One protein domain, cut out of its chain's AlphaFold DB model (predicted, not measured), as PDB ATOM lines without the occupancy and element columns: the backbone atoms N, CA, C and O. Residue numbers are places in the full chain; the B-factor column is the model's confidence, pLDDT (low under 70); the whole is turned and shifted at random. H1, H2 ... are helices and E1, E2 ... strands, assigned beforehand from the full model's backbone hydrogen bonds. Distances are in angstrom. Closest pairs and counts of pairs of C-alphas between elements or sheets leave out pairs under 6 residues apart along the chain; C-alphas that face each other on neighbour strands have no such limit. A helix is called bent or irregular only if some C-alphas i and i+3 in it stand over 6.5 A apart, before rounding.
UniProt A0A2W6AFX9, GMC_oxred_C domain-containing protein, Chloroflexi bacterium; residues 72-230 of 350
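What this domain is: This is residues 72 to 230 of the 350 residues of the protein "GMC_oxred_C domain-containing protein" of Chloroflexi bacterium (UniProt A0A2W6AFX9). A strongly twisted antiparallel sheet, in the order E3, E4, E2, E7, has the long helix H3 over one face and the helix H1, with H2 beside it, over edge strand E7 on the other. Past one end of the sheet E2 and E7 are continued by the strand pair E1 and E8, and farther along the bent hairpin E5 and E6 makes an arm. The printed part has 159 residues, with eight strands and three helices in the order E1 E2 E3 H1 H2 E4 E5 E6 H3 E7 E8, a mixed class. It is only just compact, close to loose, with a radius of gyration of the C-alphas of 18.2 A and spans of 54 by 45 by 26 A.

Where its parts are: Begin with the sheet: E3 is residues 117 to 122, E4 residues 154 to 161 and 23.0 A long, E2 residues 80 to 84, and E7 residues 217 to 222. Find C-alpha 194 at (-52.949, 17.573, 33.900); from there H3 runs 28.8 A to C-alpha 213 at (-48.103, 20.398, 62.176). H1 is residues 126 to 137, 15.6 A, and H2 residues 141 to 149. E1, residues 74 to 77, begins at C-alpha 74 (-39.944, 12.716, 32.015), and E8 is residues 225 to 229. E5, residues 170 to 178, measures 18.2 A, and E6 is residues 184 to 189.

How they stand to each other: Look across the sheet: N 118 of E3 and O 160 of E4 are 3.0 A apart, N 81 of E2 and O 157 of E4 2.9 A, and N 84 of E2 and O 217 of E7 2.8 A, each within hydrogen-bond range. H3 and this sheet make two layers, a helix on one face of a sheet; the closest C-alphas of H3 and E4 are Gln 207 and Trp 157, 6.2 A. H1 is on the opposite face, at a height over the sheet of 8.6 A, over E7 and across the strands at 85 degrees on the local plane; its closest C-alpha pair with E7 is Ser 136 and Thr 222, 6.1 A. H2 is not on the sheet; it touches H1 at Leu 144 and Ala 134, C-alphas 6.7 A apart, with a steep tilt of 57 degrees, opposite ways. In each helix every O i to N i+4 pair is within hydrogen-bond range. E1 runs on into E2 at 12 degrees, and E7 into E8 at 40 degrees; E1 and E8 are antiparallel, with N 74 and O 229 at 2.8 A. The hairpin E5 and E6 has N 187 and O 172 at 2.8 A, and E5 bends by 86 degrees at residue 175. E5 and H3 are apart.

The domain as a whole: The two C-alphas farthest apart, of Ser 86 and Gly 182, are 55.3 A from each other. The printed part has no cut. The link from E2 to E3, residues 85 to 116, is long. The mean pLDDT of the printed part is 94.9, and residue 96 is under 70.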
ATOM      1  N   GLY A  72     -41.119  11.026  25.092       97.38
ATOM      2  CA  GLY A  72     -41.476  10.578  26.439       97.38
ATOM      3  C   GLY A  72     -40.445  11.013  27.466       97.38
ATOM      4  O   GLY A  72     -40.140  10.247  28.376       97.38
ATOM      5  N   LEU A  73     -39.875  12.208  27.285       98.00
ATOM      6  CA  LEU A  73     -39.037  12.821  28.306       98.00
ATOM      7  C   LEU A  73     -39.884  13.045  29.566       98.00
ATOM      8  O   LEU A  73     -40.945  13.672  29.522       98.00
ATOM      9  N   MET A  74     -39.388  12.537  30.683       97.81
ATOM     10  CA  MET A  74     -39.944  12.716  32.015       97.81
ATOM     11  C   MET A  74     -38.970  13.533  32.857       97.81
ATOM     12  O   MET A  74     -37.750  13.445  32.692       97.81
ATOM     13  N   VAL A  75     -39.526  14.301  33.784       96.38
ATOM     14  CA  VAL A  75     -38.776  15.097  34.753       96.38
ATOM     15  C   VAL A  75     -39.488  14.955  36.088       96.38
ATOM     16  O   VAL A  75     -40.699  15.154  36.133       96.38
ATOM     17  N   HIS A  76     -38.788  14.609  37.168       97.44
ATOM     18  CA  HIS A  76     -39.430  14.604  38.483       97.44
ATOM     19  C   HIS A  76     -39.873  16.023  38.837       97.44
ATOM     20  O   HIS A  76     -39.046  16.943  38.822       97.44
ATOM     21  N   PRO A  77     -41.142  16.233  39.213       95.94
ATOM     22  CA  PRO A  77     -41.509  17.425  39.940       95.94
ATOM     23  C   PRO A  77     -40.793  17.411  41.291       95.94
ATOM     24  O   PRO A  77     -40.923  16.447  42.048       95.94
ATOM     25  N   ALA A  78     -40.047  18.482  41.567       95.06
ATOM     26  CA  ALA A  78     -39.208  18.626  42.756       95.06
ATOM     27  C   ALA A  78     -39.603  19.830  43.622       95.06
ATOM     28  O   ALA A  78     -38.772  20.483  44.252       95.06
ATOM     29  N   HIS A  79     -40.894  20.168  43.613       95.25
ATOM     30  CA  HIS A  79     -41.387  21.370  44.275       95.25
ATOM     31  C   HIS A  79     -41.149  21.282  45.776       95.25
ATOM     32  O   HIS A  79     -41.427  20.260  46.407       95.25
ATOM     33  N   SER A  80     -40.656  22.381  46.327       94.62
ATOM     34  CA  SER A  80     -40.204  22.456  47.705       94.62
ATOM     35  C   SER A  80     -40.996  23.492  48.481       94.62
ATOM     36  O   SER A  80     -41.269  24.574  47.961       94.62
ATOM     37  N   VAL A  81     -41.351  23.194  49.725       96.62
ATOM     38  CA  VAL A  81     -42.051  24.127  50.616       96.62
ATOM     39  C   VAL A  81     -41.171  24.427  51.817       96.62
ATOM     40  O   VAL A  81     -40.637  23.511  52.442       96.62
ATOM     41  N   TYR A  82     -41.048  25.708  52.158       96.12
ATOM     42  CA  TYR A  82     -40.257  26.160  53.296       96.12
ATOM     43  C   TYR A  82     -41.125  26.780  54.384       96.12
ATOM     44  O   TYR A  82     -42.070  27.532  54.119       96.12
ATOM     45  N   GLY A  83     -40.754  26.493  55.630       97.06
ATOM     46  CA  GLY A  83     -41.392  27.039  56.817       97.06
ATOM     47  C   GLY A  83     -40.379  27.655  57.773       97.06
ATOM     48  O   GLY A  83     -39.250  27.170  57.893       97.06
ATOM     49  N   ARG A  84     -40.796  28.726  58.451       97.62
ATOM     50  CA  ARG A  84     -40.037  29.390  59.511       97.62
ATOM     51  C   ARG A  84     -40.524  28.904  60.872       97.62
ATOM     52  O   ARG A  84     -41.708  28.998  61.177       97.62
ATOM     53  N   PHE A  85     -39.606  28.462  61.713       98.31
ATOM     54  CA  PHE A  85     -39.862  28.088  63.098       98.31
ATOM     55  C   PHE A  85     -39.572  29.263  64.040       98.31
ATOM     56  O   PHE A  85     -38.786  30.165  63.736       98.31
ATOM     57  N   SER A  86     -40.204  29.275  65.212       97.62
ATOM     58  CA  SER A  86     -39.859  30.232  66.273       97.62
ATOM     59  C   SER A  86     -38.471  29.941  66.855       97.62
ATOM     60  O   SER A  86     -37.701  30.865  67.114       97.62
ATOM     61  N   GLU A  87     -38.118  28.662  66.986       97.38
ATOM     62  CA  GLU A  87     -36.799  28.183  67.403       97.38
ATOM     63  C   GLU A  87     -35.827  27.997  66.227       97.38
ATOM     64  O   GLU A  87     -36.218  27.986  65.060       97.38
ATOM     65  N   MET A  88     -34.533  27.872  66.532       96.56
ATOM     66  CA  MET A  88     -33.516  27.566  65.525       96.56
ATOM     67  C   MET A  88     -33.477  26.060  65.245       96.56
ATOM     68  O   MET A  88     -33.242  25.267  66.154       96.56
ATOM     69  N   VAL A  89     -33.602  25.682  63.974       93.25
ATOM     70  CA  VAL A  89     -33.612  24.292  63.486       93.25
ATOM     71  C   VAL A  89     -32.318  23.887  62.772       93.25
ATOM     72  O   VAL A  89     -31.988  22.709  62.711       93.25
ATOM     73  N   TYR A  90     -31.534  24.855  62.282       92.69
ATOM     74  CA  TYR A  90     -30.234  24.627  61.633       92.69
ATOM     75  C   TYR A  90     -30.260  23.600  60.478       92.69
ATOM     76  O   TYR A  90     -29.438  22.684  60.462       92.69
ATOM     77  N   GLN A  91     -31.129  23.786  59.477       90.12
ATOM     78  CA  GLN A  91     -31.326  22.865  58.333       90.12
ATOM     79  C   GLN A  91     -30.059  22.388  57.586       90.12
ATOM     80  O   GLN A  91     -30.105  21.395  56.875       90.12
ATOM     81  N   TYR A  92     -28.918  23.073  57.721       88.06
ATOM     82  CA  TYR A  92     -27.645  22.672  57.103       88.06
ATOM     83  C   TYR A  92     -26.848  21.633  57.898       88.06
ATOM     84  O   TYR A  92     -25.776  21.211  57.454       88.06
ATOM     85  N   LYS A  93     -27.267  21.316  59.127       87.81
ATOM     86  CA  LYS A  93     -26.559  20.354  59.970       87.81
ATOM     87  C   LYS A  93     -26.929  18.941  59.528       87.81
ATOM     88  O   LYS A  93     -28.100  18.593  59.520       87.81
ATOM     89  N   ALA A  94     -25.894  18.133  59.286       79.19
ATOM     90  CA  ALA A  94     -25.957  16.768  58.755       79.19
ATOM     91  C   ALA A  94     -26.308  16.695  57.249       79.19
ATOM     92  O   ALA A  94     -26.677  17.708  56.652       79.19
ATOM     93  N   PRO A  95     -26.108  15.533  56.594       77.25
ATOM     94  CA  PRO A  95     -26.559  15.334  55.222       77.25
ATOM     95  C   PRO A  95     -28.055  15.664  55.090       77.25
ATOM     96  O   PRO A  95     -28.824  15.270  55.961       77.25
ATOM     97  N   PRO A  96     -28.476  16.379  54.035       67.06
ATOM     98  CA  PRO A  96     -29.818  16.959  53.956       67.06
ATOM     99  C   PRO A  96     -30.955  15.923  53.967       67.06
ATOM    100  O   PRO A  96     -31.991  16.191  54.565       67.06
ATOM    101  N   THR A  97     -30.753  14.728  53.399       78.31
ATOM    102  CA  THR A  97     -31.776  13.671  53.341       78.31
ATOM    103  C   THR A  97     -31.434  12.517  54.290       78.31
ATOM    104  O   THR A  97     -30.746  11.574  53.902       78.31
ATOM    105  N   LEU A  98     -31.879  12.589  55.553       82.19
ATOM    106  CA  LEU A  98     -31.686  11.515  56.555       82.19
ATOM    107  C   LEU A  98     -32.909  10.616  56.758       82.19
ATOM    108  O   LEU A  98     -32.776   9.496  57.245       82.19
ATOM    109  N   ALA A  99     -34.091  11.110  56.411       85.94
ATOM    110  CA  ALA A  99     -35.346  10.381  56.488       85.94
ATOM    111  C   ALA A  99     -36.207  10.786  55.297       85.94
ATOM    112  O   ALA A  99     -36.131  11.927  54.856       85.94
ATOM    113  N   ILE A 100     -37.019   9.870  54.793       92.88
ATOM    114  CA  ILE A 100     -37.992  10.127  53.730       92.88
ATOM    115  C   ILE A 100     -39.332   9.519  54.142       92.88
ATOM    116  O   ILE A 100     -39.353   8.560  54.917       92.88
ATOM    117  N   SER A 101     -40.435  10.051  53.620       94.56
ATOM    118  CA  SER A 101     -41.744   9.395  53.703       94.56
ATOM    119  C   SER A 101     -42.184   8.944  52.316       94.56
ATOM    120  O   SER A 101     -42.175   9.722  51.360       94.56
ATOM    121  N   GLN A 102     -42.588   7.677  52.236       95.81
ATOM    122  CA  GLN A 102     -43.181   7.053  51.055       95.81
ATOM    123  C   GLN A 102     -44.663   6.722  51.265       95.81
ATOM    124  O   GLN A 102     -45.236   5.960  50.493       95.81
ATOM    125  N   ASP A 103     -45.314   7.325  52.265       95.94
ATOM    126  CA  ASP A 103     -46.745   7.108  52.532       95.94
ATOM    127  C   ASP A 103     -47.628   7.503  51.331       95.94
ATOM    128  O   ASP A 103     -48.754   7.033  51.201       95.94
ATOM    129  N   PHE A 104     -47.101   8.350  50.439       95.56
ATOM    130  CA  PHE A 104     -47.761   8.858  49.231       95.56
ATOM    131  C   PHE A 104     -47.164   8.288  47.936       95.56
ATOM    132  O   PHE A 104     -47.410   8.830  46.861       95.56
ATOM    133  N   TYR A 105     -46.330   7.247  48.031       96.44
ATOM    134  CA  TYR A 105     -45.610   6.679  46.890       96.44
ATOM    135  C   TYR A 105     -46.506   5.799  46.015       96.44
ATOM    136  O   TYR A 105     -46.462   5.882  44.787       96.44
ATOM    137  N   GLU A 106     -47.308   4.944  46.647       96.00
ATOM    138  CA  GLU A 106     -48.178   4.021  45.927       96.00
ATOM    139  C   GLU A 106     -49.320   4.757  45.227       96.00
ATOM    140  O   GLU A 106     -49.805   5.797  45.677       96.00
ATOM    141  N   THR A 107     -49.772   4.197  44.106       95.06
ATOM    142  CA  THR A 107     -50.942   4.741  43.410       95.06
ATOM    143  C   THR A 107     -52.192   4.469  44.239       95.06
ATOM    144  O   THR A 107     -52.572   3.313  44.411       95.06
ATOM    145  N   ASP A 108     -52.860   5.527  44.688       95.81
ATOM    146  CA  ASP A 108     -54.153   5.439  45.365       95.81
ATOM    147  C   ASP A 108     -55.288   5.841  44.400       95.81
ATOM    148  O   ASP A 108     -55.345   6.999  43.981       95.81
ATOM    149  N   PRO A 109     -56.209   4.922  44.045       94.81
ATOM    150  CA  PRO A 109     -57.362   5.220  43.193       94.81
ATOM    151  C   PRO A 109     -58.320   6.288  43.744       94.81
ATOM    152  O   PRO A 109     -59.167   6.771  42.994       94.81
ATOM    153  N   ALA A 110     -58.238   6.629  45.034       95.88
ATOM    154  CA  ALA A 110     -59.013   7.716  45.626       95.88
ATOM    155  C   ALA A 110     -58.481   9.108  45.241       95.88
ATOM    156  O   ALA A 110     -59.215  10.094  45.351       95.88
ATOM    157  N   ASN A 111     -57.230   9.201  44.783       96.12
ATOM    158  CA  ASN A 111     -56.660  10.443  44.278       96.12
ATOM    159  C   ASN A 111     -57.211  10.779  42.886       96.12
ATOM    160  O   ASN A 111     -57.516   9.910  42.073       96.12
ATOM    161  N   ASP A 112     -57.266  12.072  42.565       96.19
ATOM    162  CA  ASP A 112     -57.632  12.551  41.230       96.19
ATOM    163  C   ASP A 112     -56.430  12.640  40.265       96.19
ATOM    164  O   ASP A 112     -56.557  13.194  39.163       96.19
ATOM    165  N   TYR A 113     -55.289  12.080  40.682       96.88
ATOM    166  CA  TYR A 113     -54.044  11.893  39.944       96.88
ATOM    167  C   TYR A 113     -53.549  10.444  40.081       96.88
ATOM    168  O   TYR A 113     -53.863   9.735  41.032       96.88
ATOM    169  N   LEU A 114     -52.765  10.011  39.103       96.69
ATOM    170  CA  LEU A 114     -52.092   8.723  39.018       96.69
ATOM    171  C   LEU A 114     -50.682   8.823  39.595       96.69
ATOM    172  O   LEU A 114     -50.058   9.885  39.510       96.69
ATOM    173  N   ARG A 115     -50.155   7.673  40.036       96.00
ATOM    174  CA  ARG A 115     -48.834   7.532  40.672       96.00
ATOM    175  C   ARG A 115     -48.757   8.276  42.006       96.00
ATOM    176  O   ARG A 115     -49.785   8.606  42.591       96.00
ATOM    177  N   GLY A 116     -47.541   8.470  42.499       97.06
ATOM    178  CA  GLY A 116     -47.285   9.046  43.806       97.06
ATOM    179  C   GLY A 116     -46.010   9.878  43.854       97.06
ATOM    180  O   GLY A 116     -45.391  10.185  42.830       97.06
ATOM    181  N   TYR A 117     -45.639  10.271  45.065       97.88
ATOM    182  CA  TYR A 117     -44.446  11.056  45.353       97.88
ATOM    183  C   TYR A 117     -43.816  10.627  46.679       97.88
ATOM    184  O   TYR A 117     -44.501  10.230  47.620       97.88
ATOM    185  N   THR A 118     -42.495  10.754  46.764       97.12
ATOM    186  CA  THR A 118     -41.764  10.689  48.035       97.12
ATOM    187  C   THR A 118     -41.624  12.103  48.585       97.12
ATOM    188  O   THR A 118     -41.389  13.030  47.812       97.12
ATOM    189  N   ILE A 119     -41.747  12.281  49.901       96.06
ATOM    190  CA  ILE A 119     -41.365  13.530  50.575       96.06
ATOM    191  C   ILE A 119     -40.000  13.341  51.223       96.06
ATOM    192  O   ILE A 119     -39.782  12.375  51.960       96.06
ATOM    193  N   GLU A 120     -39.106  14.294  50.989       93.25
ATOM    194  CA  GLU A 120     -37.762  14.307  51.551       93.25
ATOM    195  C   GLU A 120     -37.398  15.680  52.136       93.25
ATOM    196  O   GLU A 120     -37.851  16.710  51.635       93.25
ATOM    197  N   PRO A 121     -36.615  15.737  53.227       90.12
ATOM    198  CA  PRO A 121     -36.116  16.985  53.767       90.12
ATOM    199  C   PRO A 121     -35.085  17.582  52.821       90.12
ATOM    200  O   PRO A 121     -34.252  16.887  52.237       90.12
ATOM    201  N   ILE A 122     -35.117  18.904  52.737       86.56
ATOM    202  CA  ILE A 122     -34.126  19.689  52.014       86.56
ATOM    203  C   ILE A 122     -33.305  20.487  53.025       86.56
ATOM    204  O   ILE A 122     -33.822  21.284  53.805       86.56
ATOM    205  N   GLY A 123     -31.995  20.256  53.023       84.94
ATOM    206  CA  GLY A 123     -31.026  20.964  53.866       84.94
ATOM    207  C   GLY A 123     -30.209  21.950  53.043       84.94
ATOM    208  O   GLY A 123     -28.999  21.790  52.860       84.94
ATOM    209  N   THR A 124     -30.882  22.948  52.474       88.31
ATOM    210  CA  THR A 124     -30.264  23.880  51.529       88.31
ATOM    211  C   THR A 124     -29.265  24.790  52.239       88.31
ATOM    212  O   THR A 124     -29.646  25.603  53.071       88.31
ATOM    213  N   PHE A 125     -27.985  24.721  51.860       91.94
ATOM    214  CA  PHE A 125     -26.938  25.598  52.400       91.94
ATOM    215  C   PHE A 125     -27.237  27.098  52.191       91.94
ATOM    216  O   PHE A 125     -27.890  27.457  51.205       91.94
ATOM    217  N   PRO A 126     -26.664  28.007  53.011       92.75
ATOM    218  CA  PRO A 126     -27.062  29.420  53.048       92.75
ATOM    219  C   PRO A 126     -27.047  30.138  51.693       92.75
ATOM    220  O   PRO A 126     -27.939  30.928  51.399       92.75
ATOM    221  N   ILE A 127     -26.054  29.861  50.839       93.56
ATOM    222  CA  ILE A 127     -25.954  30.486  49.508       93.56
ATOM    223  C   ILE A 127     -27.070  29.990  48.581       93.56
ATOM    224  O   ILE A 127     -27.643  30.781  47.835       93.56
ATOM    225  N   GLY A 128     -27.371  28.689  48.613       92.00
ATOM    226  CA  GLY A 128     -28.463  28.111  47.830       92.00
ATOM    227  C   GLY A 128     -29.811  28.645  48.298       92.00
ATOM    228  O   GLY A 128     -30.617  29.082  47.483       92.00
ATOM    229  N   PHE A 129     -30.000  28.714  49.613       93.69
ATOM    230  CA  PHE A 129     -31.220  29.209  50.232       93.69
ATOM    231  C   PHE A 129     -31.452  30.688  49.904       93.69
ATOM    232  O   PHE A 129     -32.540  31.058  49.473       93.69
ATOM    233  N   ALA A 130     -30.409  31.523  49.985       95.06
ATOM    234  CA  ALA A 130     -30.484  32.928  49.586       95.06
ATOM    235  C   ALA A 130     -30.896  33.097  48.118       95.06
ATOM    236  O   ALA A 130     -31.682  33.985  47.799       95.06
ATOM    237  N   ARG A 131     -30.383  32.248  47.216       93.38
ATOM    238  CA  ARG A 131     -30.753  32.272  45.791       93.38
ATOM    239  C   ARG A 131     -32.208  31.870  45.574       93.38
ATOM    240  O   ARG A 131     -32.899  32.550  44.821       93.38
ATOM    241  N   GLN A 132     -32.666  30.810  46.238       91.25
ATOM    242  CA  GLN A 132     -34.058  30.365  46.159       91.25
ATOM    243  C   GLN A 132     -35.003  31.438  46.702       91.25
ATOM    244  O   GLN A 132     -35.920  31.844  46.001       91.25
ATOM    245  N   ALA A 133     -34.727  31.985  47.888       92.88
ATOM    246  CA  ALA A 133     -35.524  33.061  48.465       92.88
ATOM    247  C   ALA A 133     -35.526  34.321  47.582       92.88
ATOM    248  O   ALA A 133     -36.575  34.922  47.364       92.88
ATOM    249  N   ALA A 134     -34.381  34.708  47.011       94.62
ATOM    250  CA  ALA A 134     -34.314  35.832  46.081       94.62
ATOM    251  C   ALA A 134     -35.216  35.625  44.855       94.62
ATOM    252  O   ALA A 134     -35.941  36.543  44.475       94.62
ATOM    253  N   ALA A 135     -35.201  34.424  44.270       92.19
ATOM    254  CA  ALA A 135     -36.011  34.088  43.105       92.19
ATOM    255  C   ALA A 135     -37.507  33.955  43.444       92.19
ATOM    256  O   ALA A 135     -38.332  34.591  42.794       92.19
ATOM    257  N   SER A 136     -37.857  33.175  44.471       92.06
ATOM    258  CA  SER A 136     -39.245  32.854  44.829       92.06
ATOM    259  C   SER A 136     -39.988  34.012  45.504       92.06
ATOM    260  O   SER A 136     -41.191  34.152  45.317       92.06
ATOM    261  N   LEU A 137     -39.293  34.855  46.277       94.12
ATOM    262  CA  LEU A 137     -39.896  35.967  47.027       94.12
ATOM    263  C   LEU A 137     -39.555  37.354  46.450       94.12
ATOM    264  O   LEU A 137     -39.974  38.376  47.001       94.12
ATOM    265  N   GLY A 138     -38.759  37.425  45.376       94.81
ATOM    266  CA  GLY A 138     -38.312  38.698  44.797       94.81
ATOM    267  C   GLY A 138     -37.483  39.542  45.778       94.81
ATOM    268  O   GLY A 138     -37.638  40.768  45.851       94.81
ATOM    269  N   LEU A 139     -36.652  38.890  46.598       95.25
ATOM    270  CA  LEU A 139     -35.811  39.550  47.598       95.25
ATOM    271  C   LEU A 139     -34.456  39.954  47.008       95.25
ATOM    272  O   LEU A 139     -33.784  39.169  46.348       95.25
ATOM    273  N   TRP A 140     -34.015  41.175  47.313       96.50
ATOM    274  CA  TRP A 140     -32.706  41.694  46.914       96.50
ATOM    275  C   TRP A 140     -32.168  42.697  47.943       96.50
ATOM    276  O   TRP A 140     -32.937  43.263  48.727       96.50
ATOM    277  N   GLY A 141     -30.851  42.927  47.933       96.19
ATOM    278  CA  GLY A 141     -30.183  43.935  48.761       96.19
ATOM    279  C   GLY A 141     -30.455  43.752  50.256       96.19
ATOM    280  O   GLY A 141     -30.379  42.639  50.775       96.19
ATOM    281  N   GLU A 142     -30.811  44.841  50.939       97.56
ATOM    282  CA  GLU A 142     -31.038  44.839  52.391       97.56
ATOM    283  C   GLU A 142     -32.193  43.922  52.817       97.56
ATOM    284  O   GLU A 142     -32.113  43.259  53.846       97.56
ATOM    285  N   ARG A 143     -33.241  43.799  51.989       97.62
ATOM    286  CA  ARG A 143     -34.371  42.896  52.270       97.62
ATOM    287  C   ARG A 143     -33.923  41.437  52.306       97.62
ATOM    288  O   ARG A 143     -34.305  40.707  53.214       97.62
ATOM    289  N   LEU A 144     -33.090  41.027  51.345       97.56
ATOM    290  CA  LEU A 144     -32.517  39.679  51.328       97.56
ATOM    291  C   LEU A 144     -31.562  39.481  52.508       97.56
ATOM    292  O   LEU A 144     -31.615  38.448  53.164       97.56
ATOM    293  N   ARG A 145     -30.723  40.478  52.818       97.06
ATOM    294  CA  ARG A 145     -29.818  40.430  53.975       97.06
ATOM    295  C   ARG A 145     -30.583  40.207  55.281       97.06
ATOM    296  O   ARG A 145     -30.210  39.311  56.030       97.06
ATOM    297  N   HIS A 146     -31.634  40.985  55.542       97.44
ATOM    298  CA  HIS A 146     -32.465  40.844  56.741       97.44
ATOM    299  C   HIS A 146     -33.169  39.491  56.798       97.44
ATOM    300  O   HIS A 146     -33.126  38.834  57.830       97.44
ATOM    301  N   PHE A 147     -33.745  39.042  55.683       97.06
ATOM    302  CA  PHE A 147     -34.352  37.717  55.594       97.06
ATOM    303  C   PHE A 147     -33.354  36.599  55.939       97.06
ATOM    304  O   PHE A 147     -33.671  35.677  56.686       97.06
ATOM    305  N   MET A 148     -32.115  36.710  55.454       97.56
ATOM    306  CA  MET A 148     -31.061  35.727  55.707       97.56
ATOM    307  C   MET A 148     -30.566  35.687  57.160       97.56
ATOM    308  O   MET A 148     -29.914  34.708  57.525       97.56
ATOM    309  N   LEU A 149     -30.873  36.685  58.001       96.88
ATOM    310  CA  LEU A 149     -30.574  36.617  59.441       96.88
ATOM    311  C   LEU A 149     -31.347  35.480  60.122       96.88
ATOM    312  O   LEU A 149     -30.827  34.848  61.039       96.88
ATOM    313  N   ASP A 150     -32.532  35.164  59.602       96.62
ATOM    314  CA  ASP A 150     -33.399  34.110  60.119       96.62
ATOM    315  C   ASP A 150     -33.101  32.735  59.513       96.62
ATOM    316  O   ASP A 150     -33.785  31.775  59.838       96.62
ATOM    317  N   TYR A 151     -32.079  32.581  58.664       96.81
ATOM    318  CA  TYR A 151     -31.781  31.323  57.960       96.81
ATOM    319  C   TYR A 151     -31.796  30.071  58.863       96.81
ATOM    320  O   TYR A 151     -32.293  29.015  58.468       96.81
ATOM    321  N   ASN A 152     -31.288  30.190  60.094       96.88
ATOM    322  CA  ASN A 152     -31.233  29.079  61.050       96.88
ATOM    323  C   ASN A 152     -32.598  28.670  61.617       96.88
ATOM    324  O   ASN A 152     -32.675  27.627  62.257       96.88
ATOM    325  N   HIS A 153     -33.643  29.458  61.387       97.31
ATOM    326  CA  HIS A 153     -35.028  29.179  61.761       97.31
ATOM    327  C   HIS A 153     -35.815  28.488  60.646       97.31
ATOM    328  O   HIS A 153     -36.973  28.148  60.850       97.31
ATOM    329  N   TYR A 154     -35.227  28.284  59.466       96.25
ATOM    330  CA  TYR A 154     -35.920  27.662  58.344       96.25
ATOM    331  C   TYR A 154     -35.576  26.187  58.195       96.25
ATOM    332  O   TYR A 154     -34.421  25.792  58.360       96.25
ATOM    333  N   ALA A 155     -36.580  25.413  57.795       93.94
ATOM    334  CA  ALA A 155     -36.421  24.108  57.171       93.94
ATOM    335  C   ALA A 155     -37.386  23.998  55.988       93.94
ATOM    336  O   ALA A 155     -38.343  24.775  55.872       93.94
ATOM    337  N   GLY A 156     -37.133  23.034  55.113       92.69
ATOM    338  CA  GLY A 156     -38.033  22.738  54.016       92.69
ATOM    339  C   GLY A 156     -38.168  21.249  53.771       92.69
ATOM    340  O   GLY A 156     -37.337  20.440  54.197       92.69
ATOM    341  N   TRP A 157     -39.208  20.929  53.020       93.62
ATOM    342  CA  TRP A 157     -39.402  19.630  52.394       93.62
ATOM    343  C   TRP A 157     -39.400  19.818  50.883       93.62
ATOM    344  O   TRP A 157     -39.681  20.915  50.401       93.62
ATOM    345  N   GLY A 158     -39.055  18.760  50.164       94.06
ATOM    346  CA  GLY A 158     -39.232  18.622  48.729       94.06
ATOM    347  C   GLY A 158     -40.022  17.357  48.425       94.06
ATOM    348  O   GLY A 158     -40.080  16.430  49.239       94.06
ATOM    349  N   ILE A 159     -40.632  17.318  47.244       96.56
ATOM    350  CA  ILE A 159     -41.159  16.072  46.681       96.56
ATOM    351  C   ILE A 159     -40.213  15.496  45.639       96.56
ATOM    352  O   ILE A 159     -39.515  16.227  44.950       96.56
ATOM    353  N   VAL A 160     -40.261  14.182  45.466       96.88
ATOM    354  CA  VAL A 160     -39.823  13.503  44.246       96.88
ATOM    355  C   VAL A 160     -41.056  12.825  43.671       96.88
ATOM    356  O   VAL A 160     -41.456  11.761  44.142       96.88
ATOM    357  N   GLY A 161     -41.719  13.490  42.726       97.12
ATOM    358  CA  GLY A 161     -42.948  12.986  42.109       97.12
ATOM    359  C   GLY A 161     -42.706  12.150  40.857       97.12
ATOM    360  O   GLY A 161     -41.783  12.426  40.092       97.12
ATOM    361  N   GLU A 162     -43.575  11.176  40.600       96.75
ATOM    362  CA  GLU A 162     -43.554  10.425  39.343       96.75
ATOM    363  C   GLU A 162     -44.304  11.191  38.243       96.75
ATOM    364  O   GLU A 162     -45.532  11.282  38.241       96.75
ATOM    365  N   CYS A 163     -43.557  11.735  37.282       94.81
ATOM    366  CA  CYS A 163     -44.108  12.337  36.067       94.81
ATOM    367  C   CYS A 163     -44.479  11.244  35.064       94.81
ATOM    368  O   CYS A 163     -43.671  10.342  34.797       94.81
ATOM    369  N   LEU A 164     -45.663  11.354  34.460       95.81
ATOM    370  CA  LEU A 164     -46.070  10.427  33.405       95.81
ATOM    371  C   LEU A 164     -45.280  10.679  32.108       95.81
ATOM    372  O   LEU A 164     -44.995  11.831  31.769       95.81
ATOM    373  N   PRO A 165     -44.943   9.626  31.342       95.00
ATOM    374  CA  PRO A 165     -44.349   9.797  30.025       95.00
ATOM    375  C   PRO A 165     -45.389  10.365  29.055       95.00
ATOM    376  O   PRO A 165     -46.477   9.812  28.893       95.00
ATOM    377  N   ALA A 166     -45.032  11.445  28.363       94.44
ATOM    378  CA  ALA A 166     -45.856  12.042  27.318       94.44
ATOM    379  C   ALA A 166     -45.057  12.168  26.020       94.44
ATOM    380  O   ALA A 166     -43.963  12.729  26.009       94.44
ATOM    381  N   ASP A 167     -45.615  11.701  24.905       91.69
ATOM    382  CA  ASP A 167     -44.922  11.743  23.609       91.69
ATOM    383  C   ASP A 167     -44.724  13.171  23.075       91.69
ATOM    384  O   ASP A 167     -43.861  13.383  22.228       91.69
ATOM    385  N   GLY A 168     -45.485  14.146  23.589       96.00
ATOM    386  CA  GLY A 168     -45.278  15.575  23.331       96.00
ATOM    387  C   GLY A 168     -44.092  16.185  24.086       96.00
ATOM    388  O   GLY A 168     -43.641  17.269  23.725       96.00
ATOM    389  N   ASN A 169     -43.559  15.490  25.098       98.00
ATOM    390  CA  ASN A 169     -42.321  15.876  25.763       98.00
ATOM    391  C   ASN A 169     -41.150  15.234  25.010       98.00
ATOM    392  O   ASN A 169     -40.974  14.009  25.036       98.00
ATOM    393  N   THR A 170     -40.378  16.063  24.303       98.25
ATOM    394  CA  THR A 170     -39.431  15.604  23.283       98.25
ATOM    395  C   THR A 170     -38.056  16.256  23.363       98.25
ATOM    396  O   THR A 170     -37.936  17.445  23.659       98.25
ATOM    397  N   ILE A 171     -37.038  15.502  22.954       98.38
ATOM    398  CA  ILE A 171     -35.722  15.985  22.539       98.38
ATOM    399  C   ILE A 171     -35.626  15.880  21.018       98.38
ATOM    400  O   ILE A 171     -35.698  14.783  20.467       98.38
ATOM    401  N   THR A 172     -35.436  17.008  20.340       98.31
ATOM    402  CA  THR A 172     -35.171  17.059  18.893       98.31
ATOM    403  C   THR A 172     -33.889  17.842  18.614       98.31
ATOM    404  O   THR A 172     -33.296  18.427  19.521       98.31
ATOM    405  N   LEU A 173     -33.428  17.846  17.366       98.25
ATOM    406  CA  LEU A 173     -32.291  18.668  16.950       98.25
ATOM    407  C   LEU A 173     -32.755  20.054  16.516       98.25
ATOM    408  O   LEU A 173     -33.802  20.167  15.874       98.25
ATOM    409  N   GLU A 174     -31.951  21.079  16.805       97.44
ATOM    410  CA  GLU A 174     -32.196  22.402  16.243       97.44
ATOM    411  C   GLU A 174     -31.844  22.522  14.765       97.44
ATOM    412  O   GLU A 174     -30.718  22.190  14.381       97.44
ATOM    413  N   PRO A 175     -32.757  23.049  13.923       94.50
ATOM    414  CA  PRO A 175     -32.489  23.187  12.500       94.50
ATOM    415  C   PRO A 175     -31.406  24.237  12.236       94.50
ATOM    416  O   PRO A 175     -30.508  23.985  11.430       94.50
ATOM    417  N   ASP A 176     -31.400  25.339  12.993       95.94
ATOM    418  CA  ASP A 176     -30.596  26.528  12.674       95.94
ATOM    419  C   ASP A 176     -29.497  26.834  13.700       95.94
ATOM    420  O   ASP A 176     -28.477  27.430  13.360       95.94
ATOM    421  N   GLU A 177     -29.654  26.385  14.947       97.56
ATOM    422  CA  GLU A 177     -28.666  26.625  15.998       97.56
ATOM    423  C   GLU A 177     -27.664  25.474  16.117       97.56
ATOM    424  O   GLU A 177     -27.998  24.292  15.975       97.56
ATOM    425  N   ARG A 178     -26.402  25.827  16.367       97.00
ATOM    426  CA  ARG A 178     -25.282  24.892  16.509       97.00
ATOM    427  C   ARG A 178     -24.503  25.203  17.780       97.00
ATOM    428  O   ARG A 178     -24.413  26.359  18.188       97.00
ATOM    429  N   ASP A 179     -23.930  24.178  18.397       94.56
ATOM    430  CA  ASP A 179     -23.005  24.355  19.512       94.56
ATOM    431  C   ASP A 179     -21.608  24.794  19.038       94.56
ATOM    432  O   ASP A 179     -21.327  24.950  17.848       94.56
ATOM    433  N   GLN A 180     -20.693  24.950  19.997       91.81
ATOM    434  CA  GLN A 180     -19.285  25.294  19.764       91.81
ATOM    435  C   GLN A 180     -18.494  24.267  18.927       91.81
ATOM    436  O   GLN A 180     -17.319  24.494  18.642       91.81
ATOM    437  N   TYR A 181     -19.106  23.131  18.585       91.25
ATOM    438  CA  TYR A 181     -18.544  22.051  17.783       91.25
ATOM    439  C   TYR A 181     -19.208  21.943  16.402       91.25
ATOM    440  O   TYR A 181     -18.886  21.037  15.635       91.25
ATOM    441  N   GLY A 182     -20.137  22.848  16.077       92.94
ATOM    442  CA  GLY A 182     -20.877  22.832  14.819       92.94
ATOM    443  C   GLY A 182     -21.991  21.782  14.764       92.94
ATOM    444  O   GLY A 182     -22.539  21.552  13.687       92.94
ATOM    445  N   LEU A 183     -22.353  21.155  15.891       95.06
ATOM    446  CA  LEU A 183     -23.446  20.184  15.958       95.06
ATOM    447  C   LEU A 183     -24.769  20.880  16.286       95.06
ATOM    448  O   LEU A 183     -24.779  21.759  17.149       95.06
ATOM    449  N   PRO A 184     -25.901  20.465  15.689       97.56
ATOM    450  CA  PRO A 184     -27.230  20.872  16.137       97.56
ATOM    451  C   PRO A 184     -27.377  20.750  17.654       97.56
ATOM    452  O   PRO A 184     -27.068  19.693  18.221       97.56
ATOM    453  N   ILE A 185     -27.808  21.823  18.322       96.81
ATOM    454  CA  ILE A 185     -28.125  21.773  19.757       96.81
ATOM    455  C   ILE A 185     -29.402  20.956  19.988       96.81
ATOM    456  O   ILE A 185     -30.206  20.775  19.073       96.81
ATOM    457  N   ALA A 186     -29.593  20.445  21.203       97.06
ATOM    458  CA  ALA A 186     -30.856  19.815  21.572       97.06
ATOM    459  C   ALA A 186     -31.945  20.879  21.788       97.06
ATOM    460  O   ALA A 186     -31.783  21.769  22.624       97.06
ATOM    461  N   ARG A 187     -33.082  20.740  21.100       98.00
ATOM    462  CA  ARG A 187     -34.340  21.402  21.464       98.00
ATOM    463  C   ARG A 187     -35.084  20.509  22.448       98.00
ATOM    464  O   ARG A 187     -35.502  19.405  22.099       98.00
ATOM    465  N   VAL A 188     -35.278  21.010  23.664       97.56
ATOM    466  CA  VAL A 188     -36.092  20.357  24.696       97.56
ATOM    467  C   VAL A 188     -37.488  20.970  24.671       97.56
ATOM    468  O   VAL A 188     -37.643  22.161  24.928       97.56
ATOM    469  N   THR A 189     -38.504  20.163  24.368       97.81
ATOM    470  CA  THR A 189     -39.916  20.545  24.512       97.81
ATOM    471  C   THR A 189     -40.487  19.790  25.697       97.81
ATOM    472  O   THR A 189     -40.443  18.562  25.724       97.81
ATOM    473  N   PHE A 190     -40.992  20.516  26.689       97.00
ATOM    474  CA  PHE A 190     -41.528  19.919  27.903       97.00
ATOM    475  C   PHE A 190     -42.716  20.719  28.425       97.00
ATOM    476  O   PHE A 190     -42.695  21.951  28.450       97.00
ATOM    477  N   SER A 191     -43.735  20.002  28.885       95.62
ATOM    478  CA  SER A 191     -44.834  20.563  29.659       95.62
ATOM    479  C   SER A 191     -45.340  19.543  30.672       95.62
ATOM    480  O   SER A 191     -45.333  18.339  30.411       95.62
ATOM    481  N   TRP A 192     -45.818  20.036  31.813       96.62
ATOM    482  CA  TRP A 192     -46.578  19.220  32.753       96.62
ATOM    483  C   TRP A 192     -47.922  18.825  32.138       96.62
ATOM    484  O   TRP A 192     -48.619  19.674  31.572       96.62
ATOM    485  N   GLY A 193     -48.305  17.558  32.269       96.06
ATOM    486  CA  GLY A 193     -49.662  17.107  31.990       96.06
ATOM    487  C   GLY A 193     -50.626  17.487  33.116       96.06
ATOM    488  O   GLY A 193     -50.225  17.917  34.200       96.06
ATOM    489  N   ASP A 194     -51.925  17.301  32.880       97.44
ATOM    490  CA  ASP A 194     -52.949  17.573  33.900       97.44
ATOM    491  C   ASP A 194     -52.786  16.681  35.132       97.44
ATOM    492  O   ASP A 194     -52.981  17.141  36.257       97.44
ATOM    493  N   ASN A 195     -52.364  15.431  34.925       97.56
ATOM    494  CA  ASN A 195     -52.006  14.521  36.005       97.56
ATOM    495  C   ASN A 195     -50.873  15.081  36.872       97.56
ATOM    496  O   ASN A 195     -51.006  15.164  38.091       97.56
ATOM    497  N   ASP A 196     -49.778  15.497  36.236       97.31
ATOM    498  CA  ASP A 196     -48.575  15.944  36.937       97.31
ATOM    499  C   ASP A 196     -48.863  17.218  37.740       97.31
ATOM    500  O   ASP A 196     -48.451  17.331  38.889       97.31
ATOM    501  N   ARG A 197     -49.658  18.151  37.192       97.94
ATOM    502  CA  ARG A 197     -50.095  19.361  37.915       97.94
ATOM    503  C   ARG A 197     -50.885  19.034  39.183       97.94
ATOM    504  O   ARG A 197     -50.690  19.687  40.208       97.94
ATOM    505  N   LYS A 198     -51.781  18.046  39.122       98.38
ATOM    506  CA  LYS A 198     -52.560  17.600  40.285       98.38
ATOM    507  C   LYS A 198     -51.675  16.930  41.333       98.38
ATOM    508  O   LYS A 198     -51.782  17.276  42.507       98.38
ATOM    509  N   LEU A 199     -50.754  16.066  40.902       98.25
ATOM    510  CA  LEU A 199     -49.768  15.425  41.774       98.25
ATOM    511  C   LEU A 199     -48.879  16.468  42.468       98.25
ATOM    512  O   LEU A 199     -48.729  16.433  43.687       98.25
ATOM    513  N   ILE A 200     -48.359  17.450  41.723       98.19
ATOM    514  CA  ILE A 200     -47.567  18.568  42.264       98.19
ATOM    515  C   ILE A 200     -48.362  19.333  43.319       98.19
ATOM    516  O   ILE A 200     -47.858  19.580  44.414       98.19
ATOM    517  N   LYS A 201     -49.615  19.685  43.013       98.25
ATOM    518  CA  LYS A 201     -50.488  20.399  43.948       98.25
ATOM    519  C   LYS A 201     -50.706  19.598  45.235       98.25
ATOM    520  O   LYS A 201     -50.599  20.170  46.317       98.25
ATOM    521  N   ALA A 202     -50.981  18.300  45.122       98.06
ATOM    522  CA  ALA A 202     -51.153  17.418  46.273       98.06
ATOM    523  C   ALA A 202     -49.872  17.329  47.117       98.06
ATOM    524  O   ALA A 202     -49.932  17.451  48.339       98.06
ATOM    525  N   GLY A 203     -48.713  17.197  46.465       97.88
ATOM    526  CA  GLY A 203     -47.412  17.167  47.125       97.88
ATOM    527  C   GLY A 203     -47.067  18.471  47.846       97.88
ATOM    528  O   GLY A 203     -46.595  18.435  48.979       97.88
ATOM    529  N   ILE A 204     -47.333  19.632  47.240       98.25
ATOM    530  CA  ILE A 204     -47.159  20.942  47.893       98.25
ATOM    531  C   ILE A 204     -48.057  21.036  49.127       98.25
ATOM    532  O   ILE A 204     -47.581  21.369  50.209       98.25
ATOM    533  N   GLU A 205     -49.342  20.710  48.987       98.12
ATOM    534  CA  GLU A 205     -50.304  20.787  50.089       98.12
ATOM    535  C   GLU A 205     -49.912  19.870  51.253       98.12
ATOM    536  O   GLU A 205     -49.963  20.272  52.417       98.12
ATOM    537  N   LYS A 206     -49.422  18.661  50.962       97.94
ATOM    538  CA  LYS A 206     -48.950  17.752  52.005       97.94
ATOM    539  C   LYS A 206     -47.723  18.290  52.740       97.94
ATOM    540  O   LYS A 206     -47.677  18.228  53.967       97.94
ATOM    541  N   GLN A 207     -46.754  18.857  52.020       97.56
ATOM    542  CA  GLN A 207     -45.581  19.485  52.636       97.56
ATOM    543  C   GLN A 207     -45.969  20.662  53.545       97.56
ATOM    544  O   GLN A 207     -45.406  20.800  54.632       97.56
ATOM    545  N   ARG A 208     -46.960  21.478  53.145       98.31
ATOM    546  CA  ARG A 208     -47.507  22.558  53.987       98.31
ATOM    547  C   ARG A 208     -48.063  22.015  55.300       98.31
ATOM    548  O   ARG A 208     -47.657  22.476  56.361       98.31
ATOM    549  N   GLN A 209     -48.915  20.993  55.222       98.00
ATOM    550  CA  GLN A 209     -49.518  20.358  56.398       98.00
ATOM    551  C   GLN A 209     -48.461  19.798  57.357       98.00
ATOM    552  O   GLN A 209     -48.599  19.945  58.568       98.00
ATOM    553  N   ILE A 210     -47.395  19.185  56.830       96.44
ATOM    554  CA  ILE A 210     -46.287  18.661  57.645       96.44
ATOM    555  C   ILE A 210     -45.563  19.798  58.380       96.44
ATOM    556  O   ILE A 210     -45.305  19.680  59.576       96.44
ATOM    557  N   LEU A 211     -45.251  20.902  57.694       96.62
ATOM    558  CA  LEU A 211     -44.588  22.061  58.307       96.62
ATOM    559  C   LEU A 211     -45.455  22.723  59.380       96.62
ATOM    560  O   LEU A 211     -44.966  22.996  60.473       96.62
ATOM    561  N   GLU A 212     -46.734  22.946  59.085       97.94
ATOM    562  CA  GLU A 212     -47.684  23.560  60.017       97.94
ATOM    563  C   GLU A 212     -47.887  22.673  61.254       97.94
ATOM    564  O   GLU A 212     -47.835  23.163  62.383       97.94
ATOM    565  N   ALA A 213     -48.018  21.354  61.071       97.62
ATOM    566  CA  ALA A 213     -48.103  20.398  62.176       97.62
ATOM    567  C   ALA A 213     -46.815  20.341  63.017       97.62
ATOM    568  O   ALA A 213     -46.880  20.102  64.222       97.62
ATOM    569  N   ALA A 214     -45.655  20.592  62.404       95.62
ATOM    570  CA  ALA A 214     -44.377  20.721  63.101       95.62
ATOM    571  C   ALA A 214     -44.203  22.079  63.818       95.62
ATOM    572  O   ALA A 214     -43.214  22.267  64.521       95.62
ATOM    573  N   GLY A 215     -45.148  23.016  63.668       97.69
ATOM    574  CA  GLY A 215     -45.122  24.330  64.317       97.69
ATOM    575  C   GLY A 215     -44.423  25.432  63.516       97.69
ATOM    576  O   GLY A 215     -44.117  26.486  64.076       97.69
ATOM    577  N   ALA A 216     -44.164  25.215  62.224       97.94
ATOM    578  CA  ALA A 216     -43.625  26.245  61.343       97.94
ATOM    579  C   ALA A 216     -44.724  27.105  60.709       97.94
ATOM    580  O   ALA A 216     -45.794  26.622  60.342       97.94
ATOM    581  N   GLU A 217     -44.411  28.375  60.476       97.88
ATOM    582  CA  GLU A 217     -45.162  29.237  59.567       97.88
ATOM    583  C   GLU A 217     -44.690  28.971  58.134       97.88
ATOM    584  O   GLU A 217     -43.520  29.193  57.814       97.88
ATOM    585  N   VAL A 218     -45.569  28.485  57.252       97.56
ATOM    586  CA  VAL A 218     -45.215  28.278  55.838       97.56
ATOM    587  C   VAL A 218     -45.013  29.623  55.151       97.56
ATOM    588  O   VAL A 218     -45.880  30.490  55.190       97.56
ATOM    589  N   THR A 219     -43.890  29.762  54.451       95.12
ATOM    590  CA  THR A 219     -43.423  31.056  53.937       95.12
ATOM    591  C   THR A 219     -43.418  31.139  52.414       95.12
ATOM    592  O   THR A 219     -43.944  32.102  51.861       95.12
ATOM    593  N   TRP A 220     -42.877  30.142  51.706       95.50
ATOM    594  CA  TRP A 220     -42.961  30.083  50.242       95.50
ATOM    595  C   TRP A 220     -42.899  28.657  49.702       95.50
ATOM    596  O   TRP A 220     -42.564  27.702  50.408       95.50
ATOM    597  N   VAL A 221     -43.216  28.555  48.412       95.50
ATOM    598  CA  VAL A 221     -43.016  27.369  47.583       95.50
ATOM    599  C   VAL A 221     -41.970  27.709  46.527       95.50
ATOM    600  O   VAL A 221     -42.018  28.777  45.914       95.50
ATOM    601  N   THR A 222     -41.018  26.811  46.319       92.00
ATOM    602  CA  THR A 222     -40.083  26.857  45.199       92.00
ATOM    603  C   THR A 222     -40.544  25.844  44.159       92.00
ATOM    604  O   THR A 222     -40.607  24.646  44.433       92.00
ATOM    605  N   GLU A 223     -40.888  26.338  42.971       91.31
ATOM    606  CA  GLU A 223     -41.096  25.497  41.795       91.31
ATOM    607  C   GLU A 223     -39.743  24.972  41.322       91.31
ATOM    608  O   GLU A 223     -38.835  25.757  41.042       91.31
ATOM    609  N   ASP A 224     -39.605  23.650  41.263       89.00
ATOM    610  CA  ASP A 224     -38.368  23.014  40.827       89.00
ATOM    611  C   ASP A 224     -38.642  21.654  40.179       89.00
ATOM    612  O   ASP A 224     -39.726  21.059  40.273       89.00
ATOM    613  N   THR A 225     -37.606  21.171  39.513       92.38
ATOM    614  CA  THR A 225     -37.537  19.913  38.789       92.38
ATOM    615  C   THR A 225     -36.286  19.153  39.195       92.38
ATOM    616  O   THR A 225     -35.248  19.755  39.451       92.38
ATOM    617  N   ALA A 226     -36.344  17.829  39.149       89.81
ATOM    618  CA  ALA A 226     -35.174  16.979  39.305       89.81
ATOM    619  C   ALA A 226     -35.166  15.876  38.243       89.81
ATOM    620  O   ALA A 226     -36.199  15.562  37.674       89.81
ATOM    621  N   HIS A 227     -33.992  15.284  38.017       95.31
ATOM    622  CA  HIS A 227     -33.753  14.057  37.241       95.31
ATOM    623  C   HIS A 227     -34.471  13.942  35.879       95.31
ATOM    624  O   HIS A 227     -35.671  13.708  35.782       95.31
ATOM    625  N   LEU A 228     -33.693  13.981  34.798       95.25
ATOM    626  CA  LEU A 228     -34.203  13.763  33.445       95.25
ATOM    627  C   LEU A 228     -34.249  12.265  33.133       95.25
ATOM    628  O   LEU A 228     -33.242  11.566  33.262       95.25
ATOM    629  N   LEU A 229     -35.387  11.762  32.670       97.69
ATOM    630  CA  LEU A 229     -35.619  10.334  32.440       97.69
ATOM    631  C   LEU A 229     -36.353  10.110  31.114       97.69
ATOM    632  O   LEU A 229     -37.032  11.003  30.613       97.69
ATOM    633  N   GLY A 230     -36.239   8.911  30.544       97.56
ATOM    634  CA  GLY A 230     -36.897   8.578  29.278       97.56
ATOM    635  C   GLY A 230     -36.226   9.217  28.054       97.56
ATOM    636  O   GLY A 230     -35.052   9.562  28.080       97.56
TER     637      GLY A 230